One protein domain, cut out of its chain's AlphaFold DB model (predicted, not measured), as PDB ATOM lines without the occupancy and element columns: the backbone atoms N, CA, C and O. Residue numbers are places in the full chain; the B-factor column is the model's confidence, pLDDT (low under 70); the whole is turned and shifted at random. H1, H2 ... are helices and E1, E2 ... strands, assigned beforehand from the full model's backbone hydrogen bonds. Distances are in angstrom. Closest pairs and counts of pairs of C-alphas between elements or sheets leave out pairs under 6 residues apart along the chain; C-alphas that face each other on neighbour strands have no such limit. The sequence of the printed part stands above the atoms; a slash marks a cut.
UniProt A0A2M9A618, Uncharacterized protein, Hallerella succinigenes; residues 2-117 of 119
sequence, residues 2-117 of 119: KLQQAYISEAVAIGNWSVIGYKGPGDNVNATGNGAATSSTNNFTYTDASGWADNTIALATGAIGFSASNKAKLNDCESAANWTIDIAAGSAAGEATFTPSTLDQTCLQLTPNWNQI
ATOM      1  N   LYS A   2     297.626 170.875 235.324       81.81
ATOM      2  CA  LYS A   2     298.681 170.257 234.485       81.81
ATOM      3  C   LYS A   2     299.191 171.146 233.336       81.81
ATOM      4  O   LYS A   2     300.392 171.196 233.117       81.81
ATOM      5  N   LEU A   3     298.303 171.879 232.656       84.19
ATOM      6  CA  LEU A   3     298.692 172.845 231.609       84.19
ATOM      7  C   LEU A   3     299.536 173.997 232.170       84.19
ATOM      8  O   LEU A   3     300.540 174.373 231.582       84.19
ATOM      9  N   GLN A   4     299.156 174.505 233.343       84.56
ATOM     10  CA  GLN A   4     299.888 175.579 234.006       84.56
ATOM     11  C   GLN A   4     301.260 175.115 234.494       84.56
ATOM     12  O   GLN A   4     302.235 175.836 234.354       84.56
ATOM     13  N   GLN A   5     301.354 173.884 235.003       84.62
ATOM     14  CA  GLN A   5     302.635 173.280 235.354       84.62
ATOM     15  C   GLN A   5     303.547 173.143 234.131       84.62
ATOM     16  O   GLN A   5     304.719 173.482 234.223       84.62
ATOM     17  N   ALA A   6     303.017 172.687 232.990       85.44
ATOM     18  CA  ALA A   6     303.793 172.582 231.755       85.44
ATOM     19  C   ALA A   6     304.349 173.946 231.317       85.44
ATOM     20  O   ALA A   6     305.540 174.061 231.051       85.44
ATOM     21  N   TYR A   7     303.516 174.993 231.337       88.12
ATOM     22  CA  TYR A   7     303.959 176.349 231.016       88.12
ATOM     23  C   TYR A   7     305.017 176.870 232.002       88.12
ATOM     24  O   TYR A   7     306.041 177.408 231.589       88.12
ATOM     25  N   ILE A   8     304.817 176.659 233.308       88.31
ATOM     26  CA  ILE A   8     305.779 177.061 234.342       88.31
ATOM     27  C   ILE A   8     307.125 176.347 234.166       88.31
ATOM     28  O   ILE A   8     308.167 176.973 234.355       88.31
ATOM     29  N   SER A   9     307.132 175.070 233.780       86.44
ATOM     30  CA  SER A   9     308.377 174.335 233.535       86.44
ATOM     31  C   SER A   9     309.181 174.876 232.346       86.44
ATOM     32  O   SER A   9     310.395 174.695 232.319       86.44
ATOM     33  N   GLU A  10     308.545 175.567 231.397       85.38
ATOM     34  CA  GLU A  10     309.212 176.169 230.235       85.38
ATOM     35  C   GLU A  10     309.584 177.641 230.461       85.38
ATOM     36  O   GLU A  10     310.688 178.068 230.125       85.38
ATOM     37  N   ALA A  11     308.667 178.423 231.034       85.88
ATOM     38  CA  ALA A  11     308.783 179.877 231.131       85.88
ATOM     39  C   ALA A  11     309.216 180.380 232.518       85.88
ATOM     40  O   ALA A  11     309.530 181.558 232.671       85.88
ATOM     41  N   VAL A  12     309.199 179.517 233.544       86.62
ATOM     42  CA  VAL A  12     309.416 179.887 234.961       86.62
ATOM     43  C   VAL A  12     308.493 181.042 235.397       86.62
ATOM     44  O   VAL A  12     308.810 181.873 236.250       86.62
ATOM     45  N   ALA A  13     307.306 181.093 234.795       87.56
ATOM     46  CA  ALA A  13     306.302 182.120 235.003       87.56
ATOM     47  C   ALA A  13     304.909 181.493 234.981       87.56
ATOM     48  O   ALA A  13     304.660 180.491 234.317       87.56
ATOM     49  N   ILE A  14     303.994 182.104 235.719       87.69
ATOM     50  CA  ILE A  14     302.567 181.808 235.700       87.69
ATOM     51  C   ILE A  14     302.014 182.460 234.430       87.69
ATOM     52  O   ILE A  14     302.177 183.664 234.251       87.69
ATOM     53  N   GLY A  15     301.394 181.683 233.543       86.50
ATOM     54  CA  GLY A  15     300.748 182.203 232.338       86.50
ATOM     55  C   GLY A  15     299.253 182.403 232.554       86.50
ATOM     56  O   GLY A  15     298.638 181.661 233.328       86.50
ATOM     57  N   ASN A  16     298.666 183.384 231.866       86.62
ATOM     58  CA  ASN A  16     297.213 183.519 231.829       86.62
ATOM     59  C   ASN A  16     296.577 182.395 230.991       86.62
ATOM     60  O   ASN A  16     297.241 181.723 230.196       86.62
ATOM     61  N   TRP A  17     295.269 182.194 231.135       87.06
ATOM     62  CA  TRP A  17     294.543 181.100 230.489       87.06
ATOM     63  C   TRP A  17     294.664 181.133 228.966       87.06
ATOM     64  O   TRP A  17     294.759 180.084 228.335       87.06
ATOM     65  N   SER A  18     294.715 182.328 228.373       83.56
ATOM     66  CA  SER A  18     294.880 182.483 226.925       83.56
ATOM     67  C   SER A  18     296.250 181.998 226.443       83.56
ATOM     68  O   SER A  18     296.314 181.299 225.434       83.56
ATOM     69  N   VAL A  19     297.328 182.306 227.172       85.56
ATOM     70  CA  VAL A  19     298.699 181.894 226.830       85.56
ATOM     71  C   VAL A  19     298.912 180.400 227.051       85.56
ATOM     72  O   VAL A  19     299.523 179.741 226.215       85.56
ATOM     73  N   ILE A  20     298.361 179.835 228.126       86.56
ATOM     74  CA  ILE A  20     298.506 178.398 228.419       86.56
ATOM     75  C   ILE A  20     297.502 177.517 227.661       86.56
ATOM     76  O   ILE A  20     297.451 176.305 227.876       86.56
ATOM     77  N   GLY A  21     296.664 178.116 226.810       82.44
ATOM     78  CA  GLY A  21     295.668 177.404 226.009       82.44
ATOM     79  C   GLY A  21     294.512 176.810 226.821       82.44
ATOM     80  O   GLY A  21     293.883 175.847 226.384       82.44
ATOM     81  N   TYR A  22     294.221 177.358 228.001       84.94
ATOM     82  CA  TYR A  22     293.097 176.952 228.838       84.94
ATOM     83  C   TYR A  22     291.855 177.818 228.579       84.94
ATOM     84  O   TYR A  22     291.935 179.016 228.317       84.94
ATOM     85  N   LYS A  23     290.675 177.199 228.674       83.38
ATOM     86  CA  LYS A  23     289.377 177.881 228.654       83.38
ATOM     87  C   LYS A  23     288.549 177.392 229.832       83.38
ATOM     88  O   LYS A  23     288.437 176.184 230.049       83.38
ATOM     89  N   GLY A  24     287.987 178.334 230.581       82.12
ATOM     90  CA  GLY A  24     287.134 178.031 231.721       82.12
ATOM     91  C   GLY A  24     285.767 177.473 231.297       82.12
ATOM     92  O   GLY A  24     285.384 177.569 230.126       82.12
ATOM     93  N   PRO A  25     285.001 176.895 232.237       84.06
ATOM     94  CA  PRO A  25     283.667 176.373 231.954       84.06
ATOM     95  C   PRO A  25     282.653 177.476 231.618       84.06
ATOM     96  O   PRO A  25     282.499 178.429 232.380       84.06
ATOM     97  N   GLY A  26     281.879 177.271 230.549       86.31
ATOM     98  CA  GLY A  26     280.796 178.168 230.134       86.31
ATOM     99  C   GLY A  26     281.212 179.172 229.058       86.31
ATOM    100  O   GLY A  26     282.054 178.875 228.206       86.31
ATOM    101  N   ASP A  27     280.589 180.346 229.084       86.12
ATOM    102  CA  ASP A  27     280.841 181.424 228.134       86.12
ATOM    103  C   ASP A  27     282.141 182.132 228.496       86.12
ATOM    104  O   ASP A  27     282.265 182.741 229.561       86.12
ATOM    105  N   ASN A  28     283.120 182.022 227.602       83.31
ATOM    106  CA  ASN A  28     284.472 182.511 227.819       83.31
ATOM    107  C   ASN A  28     284.655 183.905 227.221       83.31
ATOM    108  O   ASN A  28     284.358 184.139 226.049       83.31
ATOM    109  N   VAL A  29     285.249 184.793 228.008       82.38
ATOM    110  CA  VAL A  29     285.784 186.077 227.570       82.38
ATOM    111  C   VAL A  29     287.301 185.975 227.656       82.38
ATOM    112  O   VAL A  29     287.884 185.935 228.743       82.38
ATOM    113  N   ASN A  30     287.943 185.886 226.490       74.06
ATOM    114  CA  ASN A  30     289.401 185.871 226.414       74.06
ATOM    115  C   ASN A  30     289.971 187.174 226.980       74.06
ATOM    116  O   ASN A  30     289.346 188.233 226.879       74.06
ATOM    117  N   ALA A  31     291.186 187.097 227.516       70.75
ATOM    118  CA  ALA A  31     291.927 188.284 227.898       70.75
ATOM    119  C   ALA A  31     292.125 189.200 226.676       70.75
ATOM    120  O   ALA A  31     292.611 188.769 225.630       70.75
ATOM    121  N   THR A  32     291.751 190.472 226.805       65.81
ATOM    122  CA  THR A  32     292.094 191.517 225.833       65.81
ATOM    123  C   THR A  32     293.355 192.238 226.307       65.81
ATOM    124  O   THR A  32     293.312 192.910 227.337       65.81
ATOM    125  N   GLY A  33     294.471 192.118 225.580       66.19
ATOM    126  CA  GLY A  33     295.756 192.691 226.015       66.19
ATOM    127  C   GLY A  33     296.318 191.977 227.251       66.19
ATOM    128  O   GLY A  33     296.122 190.775 227.380       66.19
ATOM    129  N   ASN A  34     296.977 192.712 228.157       64.69
ATOM    130  CA  ASN A  34     297.595 192.207 229.398       64.69
ATOM    131  C   ASN A  34     296.539 191.926 230.493       64.69
ATOM    132  O   ASN A  34     296.598 192.472 231.594       64.69
ATOM    133  N   GLY A  35     295.511 191.143 230.160       65.44
ATOM    134  CA  GLY A  35     294.302 190.976 230.965       65.44
ATOM    135  C   GLY A  35     294.124 189.582 231.563       65.44
ATOM    136  O   GLY A  35     294.721 188.602 231.117       65.44
ATOM    137  N   ALA A  36     293.244 189.498 232.563       76.50
ATOM    138  CA  ALA A  36     292.738 188.232 233.079       76.50
ATOM    139  C   ALA A  36     291.651 187.686 232.144       76.50
ATOM    140  O   ALA A  36     290.756 188.427 231.730       76.50
ATOM    141  N   ALA A  37     291.706 186.393 231.827       84.56
ATOM    142  CA  ALA A  37     290.587 185.728 231.171       84.56
ATOM    143  C   ALA A  37     289.462 185.494 232.186       84.56
ATOM    144  O   ALA A  37     289.709 185.220 233.364       84.56
ATOM    145  N   THR A  38     288.216 185.578 231.728       87.12
ATOM    146  CA  THR A  38     287.054 185.257 232.563       87.12
ATOM    147  C   THR A  38     286.135 184.295 231.832       87.12
ATOM    148  O   THR A  38     286.116 184.227 230.604       87.12
ATOM    149  N   SER A  39     285.390 183.499 232.584       88.81
ATOM    150  CA  SER A  39     284.399 182.582 232.037       88.81
ATOM    151  C   SER A  39     283.198 182.524 232.961       88.81
ATOM    152  O   SER A  39     283.328 182.767 234.159       88.81
ATOM    153  N   SER A  40     282.004 182.246 232.449       88.62
ATOM    154  CA  SER A  40     280.842 182.136 233.323       88.62
ATOM    155  C   SER A  40     279.811 181.130 232.839       88.62
ATOM    156  O   SER A  40     279.581 180.949 231.651       88.62
ATOM    157  N   THR A  41     279.153 180.495 233.799       87.56
ATOM    158  CA  THR A  41     277.973 179.648 233.603       87.56
ATOM    159  C   THR A  41     276.758 180.334 234.222       87.56
ATOM    160  O   THR A  41     276.862 181.435 234.770       87.56
ATOM    161  N   ASN A  42     275.601 179.676 234.218       85.81
ATOM    162  CA  ASN A  42     274.411 180.197 234.894       85.81
ATOM    163  C   ASN A  42     274.623 180.412 236.404       85.81
ATOM    164  O   ASN A  42     274.058 181.346 236.961       85.81
ATOM    165  N   ASN A  43     275.466 179.597 237.052       82.31
ATOM    166  CA  ASN A  43     275.606 179.587 238.514       82.31
ATOM    167  C   ASN A  43     276.974 180.053 239.022       82.31
ATOM    168  O   ASN A  43     277.085 180.414 240.191       82.31
ATOM    169  N   PHE A  44     277.999 180.072 238.169       87.12
ATOM    170  CA  PHE A  44     279.371 180.393 238.564       87.12
ATOM    171  C   PHE A  44     280.026 181.383 237.612       87.12
ATOM    172  O   PHE A  44     279.794 181.341 236.402       87.12
ATOM    173  N   THR A  45     280.882 182.229 238.165       89.06
ATOM    174  CA  THR A  45     281.848 183.050 237.443       89.06
ATOM    175  C   THR A  45     283.238 182.538 237.775       89.06
ATOM    176  O   THR A  45     283.547 182.291 238.934       89.06
ATOM    177  N   TYR A  46     284.065 182.387 236.758       89.19
ATOM    178  CA  TYR A  46     285.438 181.938 236.850       89.19
ATOM    179  C   TYR A  46     286.352 183.060 236.382       89.19
ATOM    180  O   TYR A  46     286.104 183.678 235.342       89.19
ATOM    181  N   THR A  47     287.413 183.317 237.130       88.12
ATOM    182  CA  THR A  47     288.403 184.331 236.793       88.12
ATOM    183  C   THR A  47     289.796 183.748 236.924       88.12
ATOM    184  O   THR A  47     290.094 182.990 237.850       88.12
ATOM    185  N   ASP A  48     290.645 184.119 235.983       84.94
ATOM    186  CA  ASP A  48     292.078 183.900 236.075       84.94
ATOM    187  C   ASP A  48     292.721 184.850 237.108       84.94
ATOM    188  O   ASP A  48     292.039 185.706 237.689       84.94
ATOM    189  N   ALA A  49     294.030 184.712 237.326       77.31
ATOM    190  CA  ALA A  49     294.808 185.607 238.174       77.31
ATOM    191  C   ALA A  49     294.712 187.069 237.727       77.31
ATOM    192  O   ALA A  49     294.269 187.388 236.623       77.31
ATOM    193  N   SER A  50     295.151 187.982 238.587       74.75
ATOM    194  CA  SER A  50     295.259 189.411 238.298       74.75
ATOM    195  C   SER A  50     296.712 189.879 238.435       74.75
ATOM    196  O   SER A  50     297.549 189.165 238.982       74.75
ATOM    197  N   GLY A  51     297.031 191.073 237.921       72.75
ATOM    198  CA  GLY A  51     298.392 191.629 237.996       72.75
ATOM    199  C   GLY A  51     299.330 191.202 236.861       72.75
ATOM    200  O   GLY A  51     300.542 191.163 237.051       72.75
ATOM    201  N   TRP A  52     298.783 190.884 235.687       80.00
ATOM    202  CA  TRP A  52     299.555 190.456 234.521       80.00
ATOM    203  C   TRP A  52     300.482 191.547 233.977       80.00
ATOM    204  O   TRP A  52     300.044 192.658 233.671       80.00
ATOM    205  N   ALA A  53     301.738 191.174 233.743       78.19
ATOM    206  CA  ALA A  53     302.651 191.879 232.855       78.19
ATOM    207  C   ALA A  53     302.905 190.975 231.640       78.19
ATOM    208  O   ALA A  53     303.364 189.843 231.776       78.19
ATOM    209  N   ASP A  54     302.510 191.438 230.456       81.50
ATOM    210  CA  ASP A  54     302.631 190.705 229.190       81.50
ATOM    211  C   ASP A  54     302.034 189.289 229.250       81.50
ATOM    212  O   ASP A  54     302.613 188.322 228.761       81.50
ATOM    213  N   ASN A  55     300.851 189.171 229.869       82.81
ATOM    214  CA  ASN A  55     300.114 187.914 230.078       82.81
ATOM    215  C   ASN A  55     300.808 186.883 230.979       82.81
ATOM    216  O   ASN A  55     300.389 185.723 231.024       82.81
ATOM    217  N   THR A  56     301.834 187.304 231.720       84.56
ATOM    218  CA  THR A  56     302.566 186.456 232.659       84.56
ATOM    219  C   THR A  56     302.707 187.110 234.032       84.56
ATOM    220  O   THR A  56     302.585 188.328 234.185       84.56
ATOM    221  N   ILE A  57     302.925 186.287 235.054       85.38
ATOM    222  CA  ILE A  57     303.297 186.702 236.408       85.38
ATOM    223  C   ILE A  57     304.538 185.901 236.794       85.38
ATOM    224  O   ILE A  57     304.590 184.686 236.597       85.38
ATOM    225  N   ALA A  58     305.549 186.566 237.350       87.00
ATOM    226  CA  ALA A  58     306.738 185.877 237.836       87.00
ATOM    227  C   ALA A  58     306.352 184.848 238.911       87.00
ATOM    228  O   ALA A  58     305.679 185.184 239.885       87.00
ATOM    229  N   LEU A  59     306.810 183.602 238.763       84.50
ATOM    230  CA  LEU A  59     306.448 182.513 239.678       84.50
ATOM    231  C   LEU A  59     306.831 182.808 241.138       84.50
ATOM    232  O   LEU A  59     306.116 182.417 242.057       84.50
ATOM    233  N   ALA A  60     307.931 183.539 241.346       82.75
ATOM    234  CA  ALA A  60     308.410 183.945 242.667       82.75
ATOM    235  C   ALA A  60     307.439 184.873 243.420       82.75
ATOM    236  O   ALA A  60     307.464 184.906 244.646       82.75
ATOM    237  N   THR A  61     306.589 185.615 242.705       82.19
ATOM    238  CA  THR A  61     305.577 186.492 243.312       82.19
ATOM    239  C   THR A  61     304.404 185.688 243.872       82.19
ATOM    240  O   THR A  61     303.798 186.092 244.861       82.19
ATOM    241  N   GLY A  62     304.100 184.542 243.252       81.12
ATOM    242  CA  GLY A  62     302.875 183.785 243.490       81.12
ATOM    243  C   GLY A  62     301.620 184.517 242.998       81.12
ATOM    244  O   GLY A  62     301.617 185.735 242.812       81.12
ATOM    245  N   ALA A  63     300.549 183.767 242.741       86.50
ATOM    246  CA  ALA A  63     299.257 184.338 242.357       86.50
ATOM    247  C   ALA A  63     298.104 183.346 242.557       86.50
ATOM    248  O   ALA A  63     298.298 182.133 242.463       86.50
ATOM    249  N   ILE A  64     296.883 183.864 242.723       85.88
ATOM    250  CA  ILE A  64     295.656 183.066 242.590       85.88
ATOM    251  C   ILE A  64     295.477 182.742 241.105       85.88
ATOM    252  O   ILE A  64     294.976 183.566 240.355       85.88
ATOM    253  N   GLY A  65     295.892 181.559 240.658       82.62
ATOM    254  CA  GLY A  65     295.829 181.169 239.241       82.62
ATOM    255  C   GLY A  65     294.443 180.763 238.748       82.62
ATOM    256  O   GLY A  65     294.217 180.590 237.551       82.62
ATOM    257  N   PHE A  66     293.521 180.537 239.675       86.62
ATOM    258  CA  PHE A  66     292.143 180.191 239.376       86.62
ATOM    259  C   PHE A  66     291.263 180.648 240.525       86.62
ATOM    260  O   PHE A  66     291.568 180.365 241.681       86.62
ATOM    261  N   SER A  67     290.158 181.304 240.204       88.94
ATOM    262  CA  SER A  67     289.118 181.658 241.157       88.94
ATOM    263  C   SER A  67     287.753 181.334 240.566       88.94
ATOM    264  O   SER A  67     287.489 181.614 239.396       88.94
ATOM    265  N   ALA A  68     286.881 180.748 241.376       87.94
ATOM    266  CA  ALA A  68     285.480 180.544 241.067       87.94
ATOM    267  C   ALA A  68     284.608 181.174 242.153       87.94
ATOM    268  O   ALA A  68     284.836 180.986 243.350       87.94
ATOM    269  N   SER A  69     283.580 181.886 241.701       88.00
ATOM    270  CA  SER A  69     282.580 182.532 242.539       88.00
ATOM    271  C   SER A  69     281.187 182.074 242.146       88.00
ATOM    272  O   SER A  69     280.832 182.081 240.966       88.00
ATOM    273  N   ASN A  70     280.367 181.702 243.120       85.88
ATOM    274  CA  ASN A  70     278.946 181.462 242.902       85.88
ATOM    275  C   ASN A  70     278.226 182.793 242.644       85.88
ATOM    276  O   ASN A  70     278.455 183.766 243.347       85.88
ATOM    277  N   LYS A  71     277.354 182.849 241.630       83.06
ATOM    278  CA  LYS A  71     276.586 184.063 241.283       83.06
ATOM    279  C   LYS A  71     275.440 184.329 242.262       83.06
ATOM    280  O   LYS A  71     275.059 185.476 242.479       83.06
ATOM    281  N   ALA A  72     274.896 183.266 242.841       79.06
ATOM    282  CA  ALA A  72     273.844 183.308 243.845       79.06
ATOM    283  C   ALA A  72     274.297 182.557 245.096       79.06
ATOM    284  O   ALA A  72     275.152 181.672 245.021       79.06
ATOM    285  N   LYS A  73     273.691 182.885 246.238       76.69
ATOM    286  CA  LYS A  73     273.871 182.123 247.473       76.69
ATOM    287  C   LYS A  73     273.429 180.674 247.232       76.69
ATOM    288  O   LYS A  73     272.274 180.430 246.885       76.69
ATOM    289  N   LEU A  74     274.358 179.729 247.367       72.31
ATOM    290  CA  LEU A  74     274.079 178.300 247.222       72.31
ATOM    291  C   LEU A  74     273.912 177.722 248.627       72.31
ATOM    292  O   LEU A  74     274.898 177.442 249.306       72.31
ATOM    293  N   ASN A  75     272.661 177.579 249.065       69.50
ATOM    294  CA  ASN A  75     272.294 177.233 250.444       69.50
ATOM    295  C   ASN A  75     272.828 178.269 251.446       69.50
ATOM    296  O   ASN A  75     272.304 179.377 251.477       69.50
ATOM    297  N   ASP A  76     273.881 177.940 252.200       71.12
ATOM    298  CA  ASP A  76     274.549 178.846 253.147       71.12
ATOM    299  C   ASP A  76     275.946 179.296 252.680       71.12
ATOM    300  O   ASP A  76     276.620 180.038 253.386       71.12
ATOM    301  N   CYS A  77     276.371 178.898 251.476       76.06
ATOM    302  CA  CYS A  77     277.605 179.382 250.857       76.06
ATOM    303  C   CYS A  77     277.346 180.773 250.252       76.06
ATOM    304  O   CYS A  77     276.655 180.903 249.230       76.06
ATOM    305  N   GLU A  78     277.849 181.820 250.911       76.88
ATOM    306  CA  GLU A  78     277.706 183.208 250.460       76.88
ATOM    307  C   GLU A  78     278.309 183.415 249.064       76.88
ATOM    308  O   GLU A  78     279.221 182.703 248.644       76.88
ATOM    309  N   SER A  79     277.763 184.379 248.320       76.75
ATOM    310  CA  SER A  79     278.245 184.737 246.980       76.75
ATOM    311  C   SER A  79     279.624 185.391 247.077       76.75
ATOM    312  O   SER A  79     279.738 186.581 247.371       76.75
ATOM    313  N   ALA A  80     280.677 184.598 246.882       77.00
ATOM    314  CA  ALA A  80     282.065 185.035 246.991       77.00
ATOM    315  C   ALA A  80     283.000 184.140 246.166       77.00
ATOM    316  O   ALA A  80     282.605 183.082 245.679       77.00
ATOM    317  N   ALA A  81     284.256 184.571 246.013       78.06
ATOM    318  CA  ALA A  81     285.337 183.777 245.426       78.06
ATOM    319  C   ALA A  81     285.809 182.689 246.406       78.06
ATOM    320  O   ALA A  81     286.925 182.733 246.915       78.06
ATOM    321  N   ASN A  82     284.927 181.743 246.725       81.06
ATOM    322  CA  ASN A  82     285.188 180.717 247.736       81.06
ATOM    323  C   ASN A  82     286.220 179.684 247.246       81.06
ATOM    324  O   ASN A  82     287.000 179.138 248.024       81.06
ATOM    325  N   TRP A  83     286.259 179.444 245.936       86.38
ATOM    326  CA  TRP A  83     287.071 178.412 245.301       86.38
ATOM    327  C   TRP A  83     288.269 179.035 244.592       86.38
ATOM    328  O   TRP A  83     288.192 179.345 243.403       86.38
ATOM    329  N   THR A  84     289.384 179.203 245.298       89.12
ATOM    330  CA  THR A  84     290.630 179.717 244.715       89.12
ATOM    331  C   THR A  84     291.736 178.670 244.715       89.12
ATOM    332  O   THR A  84     291.773 177.783 245.565       89.12
ATOM    333  N   ILE A  85     292.638 178.739 243.738       88.50
ATOM    334  CA  ILE A  85     293.857 177.930 243.713       88.50
ATOM    335  C   ILE A  85     295.053 178.866 243.651       88.50
ATOM    336  O   ILE A  85     295.262 179.557 242.650       88.50
ATOM    337  N   ASP A  86     295.849 178.835 244.709       89.88
ATOM    338  CA  ASP A  86     297.100 179.565 244.802       89.88
ATOM    339  C   ASP A  86     298.211 178.801 244.091       89.88
ATOM    340  O   ASP A  86     298.371 177.587 244.249       89.88
ATOM    341  N   ILE A  87     298.985 179.530 243.296       89.12
ATOM    342  CA  ILE A  87     300.174 179.040 242.613       89.12
ATOM    343  C   ILE A  87     301.380 179.712 243.246       89.12
ATOM    344  O   ILE A  87     301.459 180.940 243.287       89.12
ATOM    345  N   ALA A  88     302.337 178.906 243.687       88.50
ATOM    346  CA  ALA A  88     303.616 179.375 244.201       88.50
ATOM    347  C   ALA A  88     304.765 178.545 243.622       88.50
ATOM    348  O   ALA A  88     304.547 177.441 243.120       88.50
ATOM    349  N   ALA A  89     305.984 179.082 243.695       87.69
ATOM    350  CA  ALA A  89     307.189 178.349 243.328       87.69
ATOM    351  C   ALA A  89     307.340 177.066 244.164       87.69
ATOM    352  O   ALA A  89     307.118 177.072 245.374       87.69
ATOM    353  N   GLY A  90     307.724 175.977 243.500       84.62
ATOM    354  CA  GLY A  90     308.082 174.712 244.129       84.62
ATOM    355  C   GLY A  90     309.523 174.692 244.645       84.62
ATOM    356  O   GLY A  90     310.183 175.724 244.776       84.62
ATOM    357  N   SER A  91     310.018 173.491 244.942       80.94
ATOM    358  CA  SER A  91     311.368 173.272 245.477       80.94
ATOM    359  C   SER A  91     312.486 173.506 244.461       80.94
ATOM    360  O   SER A  91     313.593 173.876 244.856       80.94
ATOM    361  N   ALA A  92     312.216 173.297 243.171       80.62
ATOM    362  CA  ALA A  92     313.165 173.517 242.087       80.62
ATOM    363  C   ALA A  92     312.647 174.517 241.040       80.62
ATOM    364  O   ALA A  92     311.454 174.812 240.942       80.62
ATOM    365  N   ALA A  93     313.566 175.046 240.229       74.75
ATOM    366  CA  ALA A  93     313.221 175.935 239.125       74.75
ATOM    367  C   ALA A  93     312.308 175.214 238.117       74.75
ATOM    368  O   ALA A  93     312.617 174.110 237.677       74.75
ATOM    369  N   GLY A  94     311.187 175.848 237.760       76.81
ATOM    370  CA  GLY A  94     310.177 175.257 236.875       76.81
ATOM    371  C   GLY A  94     309.180 174.322 237.573       76.81
ATOM    372  O   GLY A  94     308.299 173.770 236.910       76.81
ATOM    373  N   GLU A  95     309.267 174.162 238.895       84.50
ATOM    374  CA  GLU A  95     308.239 173.509 239.709       84.50
ATOM    375  C   GLU A  95     307.278 174.541 240.294       84.50
ATOM    376  O   GLU A  95     307.698 175.620 240.714       84.50
ATOM    377  N   ALA A  96     305.994 174.197 240.383       87.38
ATOM    378  CA  ALA A  96     305.016 174.981 241.118       87.38
ATOM    379  C   ALA A  96     304.181 174.109 242.049       87.38
ATOM    380  O   ALA A  96     303.846 172.965 241.746       87.38
ATOM    381  N   THR A  97     303.813 174.686 243.186       88.75
ATOM    382  CA  THR A  97     302.818 174.129 244.098       88.75
ATOM    383  C   THR A  97     301.470 174.774 243.838       88.75
ATOM    384  O   THR A  97     301.370 175.997 243.726       88.75
ATOM    385  N   PHE A  98     300.435 173.941 243.786       88.62
ATOM    386  CA  PHE A  98     299.054 174.348 243.571       88.62
ATOM    387  C   PHE A  98     298.256 174.065 244.838       88.62
ATOM    388  O   PHE A  98     298.014 172.904 245.166       88.62
ATOM    389  N   THR A  99     297.862 175.117 245.550       89.69
ATOM    390  CA  THR A  99     297.188 174.997 246.844       89.69
ATOM    391  C   THR A  99     295.736 175.450 246.709       89.69
ATOM    392  O   THR A  99     295.500 176.636 246.488       89.69
ATOM    393  N   PRO A 100     294.751 174.540 246.795       88.12
ATOM    394  CA  PRO A 100     293.347 174.931 246.820       88.12
ATOM    395  C   PRO A 100     293.010 175.642 248.138       88.12
ATOM    396  O   PRO A 100     293.528 175.276 249.198       88.12
ATOM    397  N   SER A 101     292.112 176.625 248.079       87.12
ATOM    398  CA  SER A 101     291.566 177.295 249.259       87.12
ATOM    399  C   SER A 101     290.904 176.302 250.204       87.12
ATOM    400  O   SER A 101     290.312 175.303 249.788       87.12
ATOM    401  N   THR A 102     290.968 176.598 251.499       83.06
ATOM    402  CA  THR A 102     290.164 175.872 252.478       83.06
ATOM    403  C   THR A 102     288.722 176.341 252.375       83.06
ATOM    404  O   THR A 102     288.424 177.521 252.533       83.06
ATOM    405  N   LEU A 103     287.832 175.394 252.095       81.44
ATOM    406  CA  LEU A 103     286.396 175.624 252.100       81.44
ATOM    407  C   LEU A 103     285.829 175.280 253.471       81.44
ATOM    408  O   LEU A 103     286.210 174.284 254.094       81.44
ATOM    409  N   ASP A 104     284.866 176.070 253.910       78.62
ATOM    410  CA  ASP A 104     283.946 175.703 254.968       78.62
ATOM    411  C   ASP A 104     283.088 174.495 254.545       78.62
ATOM    412  O   ASP A 104     282.874 174.227 253.358       78.62
ATOM    413  N   GLN A 105     282.595 173.737 255.530       73.31
ATOM    414  CA  GLN A 105     281.839 172.492 255.306       73.31
ATOM    415  C   GLN A 105     280.672 172.677 254.325       73.31
ATOM    416  O   GLN A 105     280.356 171.767 253.558       73.31
ATOM    417  N   THR A 106     280.056 173.857 254.318       76.38
ATOM    418  CA  THR A 106     278.909 174.185 253.472       76.38
ATOM    419  C   THR A 106     279.275 174.285 251.994       76.38
ATOM    420  O   THR A 106     278.606 173.686 251.153       76.38
ATOM    421  N   CYS A 107     280.359 174.991 251.661       75.88
ATOM    422  CA  CYS A 107     280.854 175.086 250.288       75.88
ATOM    423  C   CYS A 107     281.595 173.797 249.857       75.88
ATOM    424  O   CYS A 107     281.580 173.433 248.676       75.88
ATOM    425  N   LEU A 108     282.185 173.049 250.803       77.69
ATOM    426  CA  LEU A 108     282.870 171.777 250.537       77.69
ATOM    427  C   LEU A 108     281.915 170.683 250.041       77.69
ATOM    428  O   LEU A 108     282.281 169.917 249.153       77.69
ATOM    429  N   GLN A 109     280.676 170.624 250.542       76.25
ATOM    430  CA  GLN A 109     279.675 169.655 250.062       76.25
ATOM    431  C   GLN A 109     279.367 169.797 248.565       76.25
ATOM    432  O   GLN A 109     279.051 168.811 247.903       76.25
ATOM    433  N   LEU A 110     279.494 171.008 248.017       75.50
ATOM    434  CA  LEU A 110     279.305 171.272 246.589       75.50
ATOM    435  C   LEU A 110     280.513 170.828 245.751       75.50
ATOM    436  O   LEU A 110     280.394 170.625 244.545       75.50
ATOM    437  N   THR A 111     281.677 170.669 246.387       78.94
ATOM    438  CA  THR A 111     282.946 170.308 245.742       78.94
ATOM    439  C   THR A 111     283.744 169.316 246.607       78.94
ATOM    440  O   THR A 111     284.827 169.643 247.092       78.94
ATOM    441  N   PRO A 112     283.257 168.070 246.793       73.56
ATOM    442  CA  PRO A 112     283.787 167.146 247.808       73.56
ATOM    443  C   PRO A 112     285.277 166.800 247.653       73.56
ATOM    444  O   PRO A 112     285.931 166.408 248.615       73.56
ATOM    445  N   ASN A 113     285.825 166.986 246.449       79.38
ATOM    446  CA  ASN A 113     287.218 166.697 246.112       79.38
ATOM    447  C   ASN A 113     288.080 167.963 245.942       79.38
ATOM    448  O   ASN A 113     289.193 167.875 245.426       79.38
ATOM    449  N   TRP A 114     287.604 169.142 246.357       83.38
ATOM    450  CA  TRP A 114     288.325 170.411 246.177       83.38
ATOM    451  C   TRP A 114     289.745 170.371 246.758       83.38
ATOM    452  O   TRP A 114     290.722 170.681 246.078       83.38
ATOM    453  N   ASN A 115     289.874 169.848 247.977       78.62
ATOM    454  CA  ASN A 115     291.144 169.744 248.704       78.62
ATOM    455  C   ASN A 115     292.135 168.717 248.109       78.62
ATOM    456  O   ASN A 115     293.234 168.530 248.649       78.62
ATOM    457  N   GLN A 116     291.739 168.005 247.049       79.12
ATOM    458  CA  GLN A 116     292.582 167.060 246.312       79.12
ATOM    459  C   GLN A 116     293.186 167.677 245.044       79.12
ATOM    460  O   GLN A 116     294.065 167.070 244.438       79.12
ATOM    461  N   ILE A 117     292.750 168.869 244.626       77.50
ATOM    462  CA  ILE A 117     293.303 169.533 243.445       77.50
ATOM    463  C   ILE A 117     294.772 169.894 243.699       77.50
ATOM    464  O   ILE A 117     295.102 170.469 244.729       77.50
TER     465      ILE A 117
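AT A GLANCE: This is residues 2 to 117 of the 119 residues of an uncharacterized protein of Hallerella succinigenes (UniProt A0A2M9A618). One twisted antiparallel sheet of six strands makes a wall, stepped so that short strands E2, E3 and E4 lie toward one end of its long strands E6 and E7. Helix H1 packs over one face of it at the E7 and E8 edge, with the small two-strand ribbon of E1 and E5 near the other end of E6 and E7, while the short helix H2 lies out past the end of E8. The printed part has 116 residues, with two named helices and eight named strands along the chain as H1, E1, E2, E3, E4, E5, E6, E7, E8, H2; the large sheet runs E2, E3, E4, E6, E7, E8. The class is mixed, helices and strands, though under half of the residues are in named elements. The whole is compact, with a radius of gyration of the C-alphas of 14.4 A and spans of 42 by 32 by 20 A.

IN THESE COORDINATES: The longest strand is E6, residues 63 to 70, which covers 20.5 A from C-alpha 63 at (299.257, 184.338, 242.357) to C-alpha 70 at (278.946, 181.462, 242.902). E7, residues 83 to 89, covers 20.2 A, and E8, residues 96 to 100, covers 13.0 A. On the other side of E6 are E4, residues 44 to 47, 10.0 A long, then E3, residues 38 to 40, and E2, residues 27 to 29. The second sheet has E1, residues 13 to 15, and E5, residues 56 to 58. H1, residues 2 to 11, covers 14.3 A from C-alpha 2 at (298.681, 170.257, 234.485). H2, residues 105 to 108, ends with C-alpha 108 at (282.870, 171.777, 250.537).

HOW THE PARTS SIT: The large sheet holds two meanders, each strand the antiparallel neighbour of the one before: E2 E3 E4 and E6 E7 E8. E4 and E6 are antiparallel neighbours at 164 degrees, with N 45 and O 69 at 2.8 A, within hydrogen-bond range. E6 and E7 form a hairpin at 176 degrees, with N 63 and O 87 at 3.0 A; E6 bends by 54 degrees at residue 66. E7 and E8 form a hairpin, with N 86 and O 99 at 2.8 A, and E8 is an edge strand. E3 and E4 form a hairpin, with N 46 and O 39 at 2.7 A. E2, the other edge strand, forms a hairpin with E3, with N 27 and O 40 at 2.8 A. From edge to edge the strands' lines turn by 48 degrees and the way across the sheet by 78 degrees. H1 is on this sheet, at a height of 9.9 A. It lies over E7 and, only just, over E8, with 3 of its C-alphas. On the local plane its line and that of E7 stand at 29.6 degrees, only just along the strands. The closest C-alphas of H1 and E1 are those of Ile 8 and Ile 14, 5.9 A apart. E1 and E5 are antiparallel neighbours, with N 14 and O 57 at 2.8 A. The closest C-alphas of E1 and E6 are those of Ile 14 and Gly 65, 7.6 A apart. H2 is not on the large sheet, and it is apart from H1. In H1 every O i to N i+4 pair is within hydrogen-bond range; H2 is too short for such a pair, and its one O i to N i+3 pair is not within range.

THE WHOLE: The two C-alphas farthest apart are those of Asn 75 and Ala 93, 42.5 A. The printed part has no cut. The links E1 to E2, of 11 residues, and E6 to E7, of 12 residues, are long. The mean pLDDT of the printed part is 82.2; residues 32 to 35 and residue 75 are under 70.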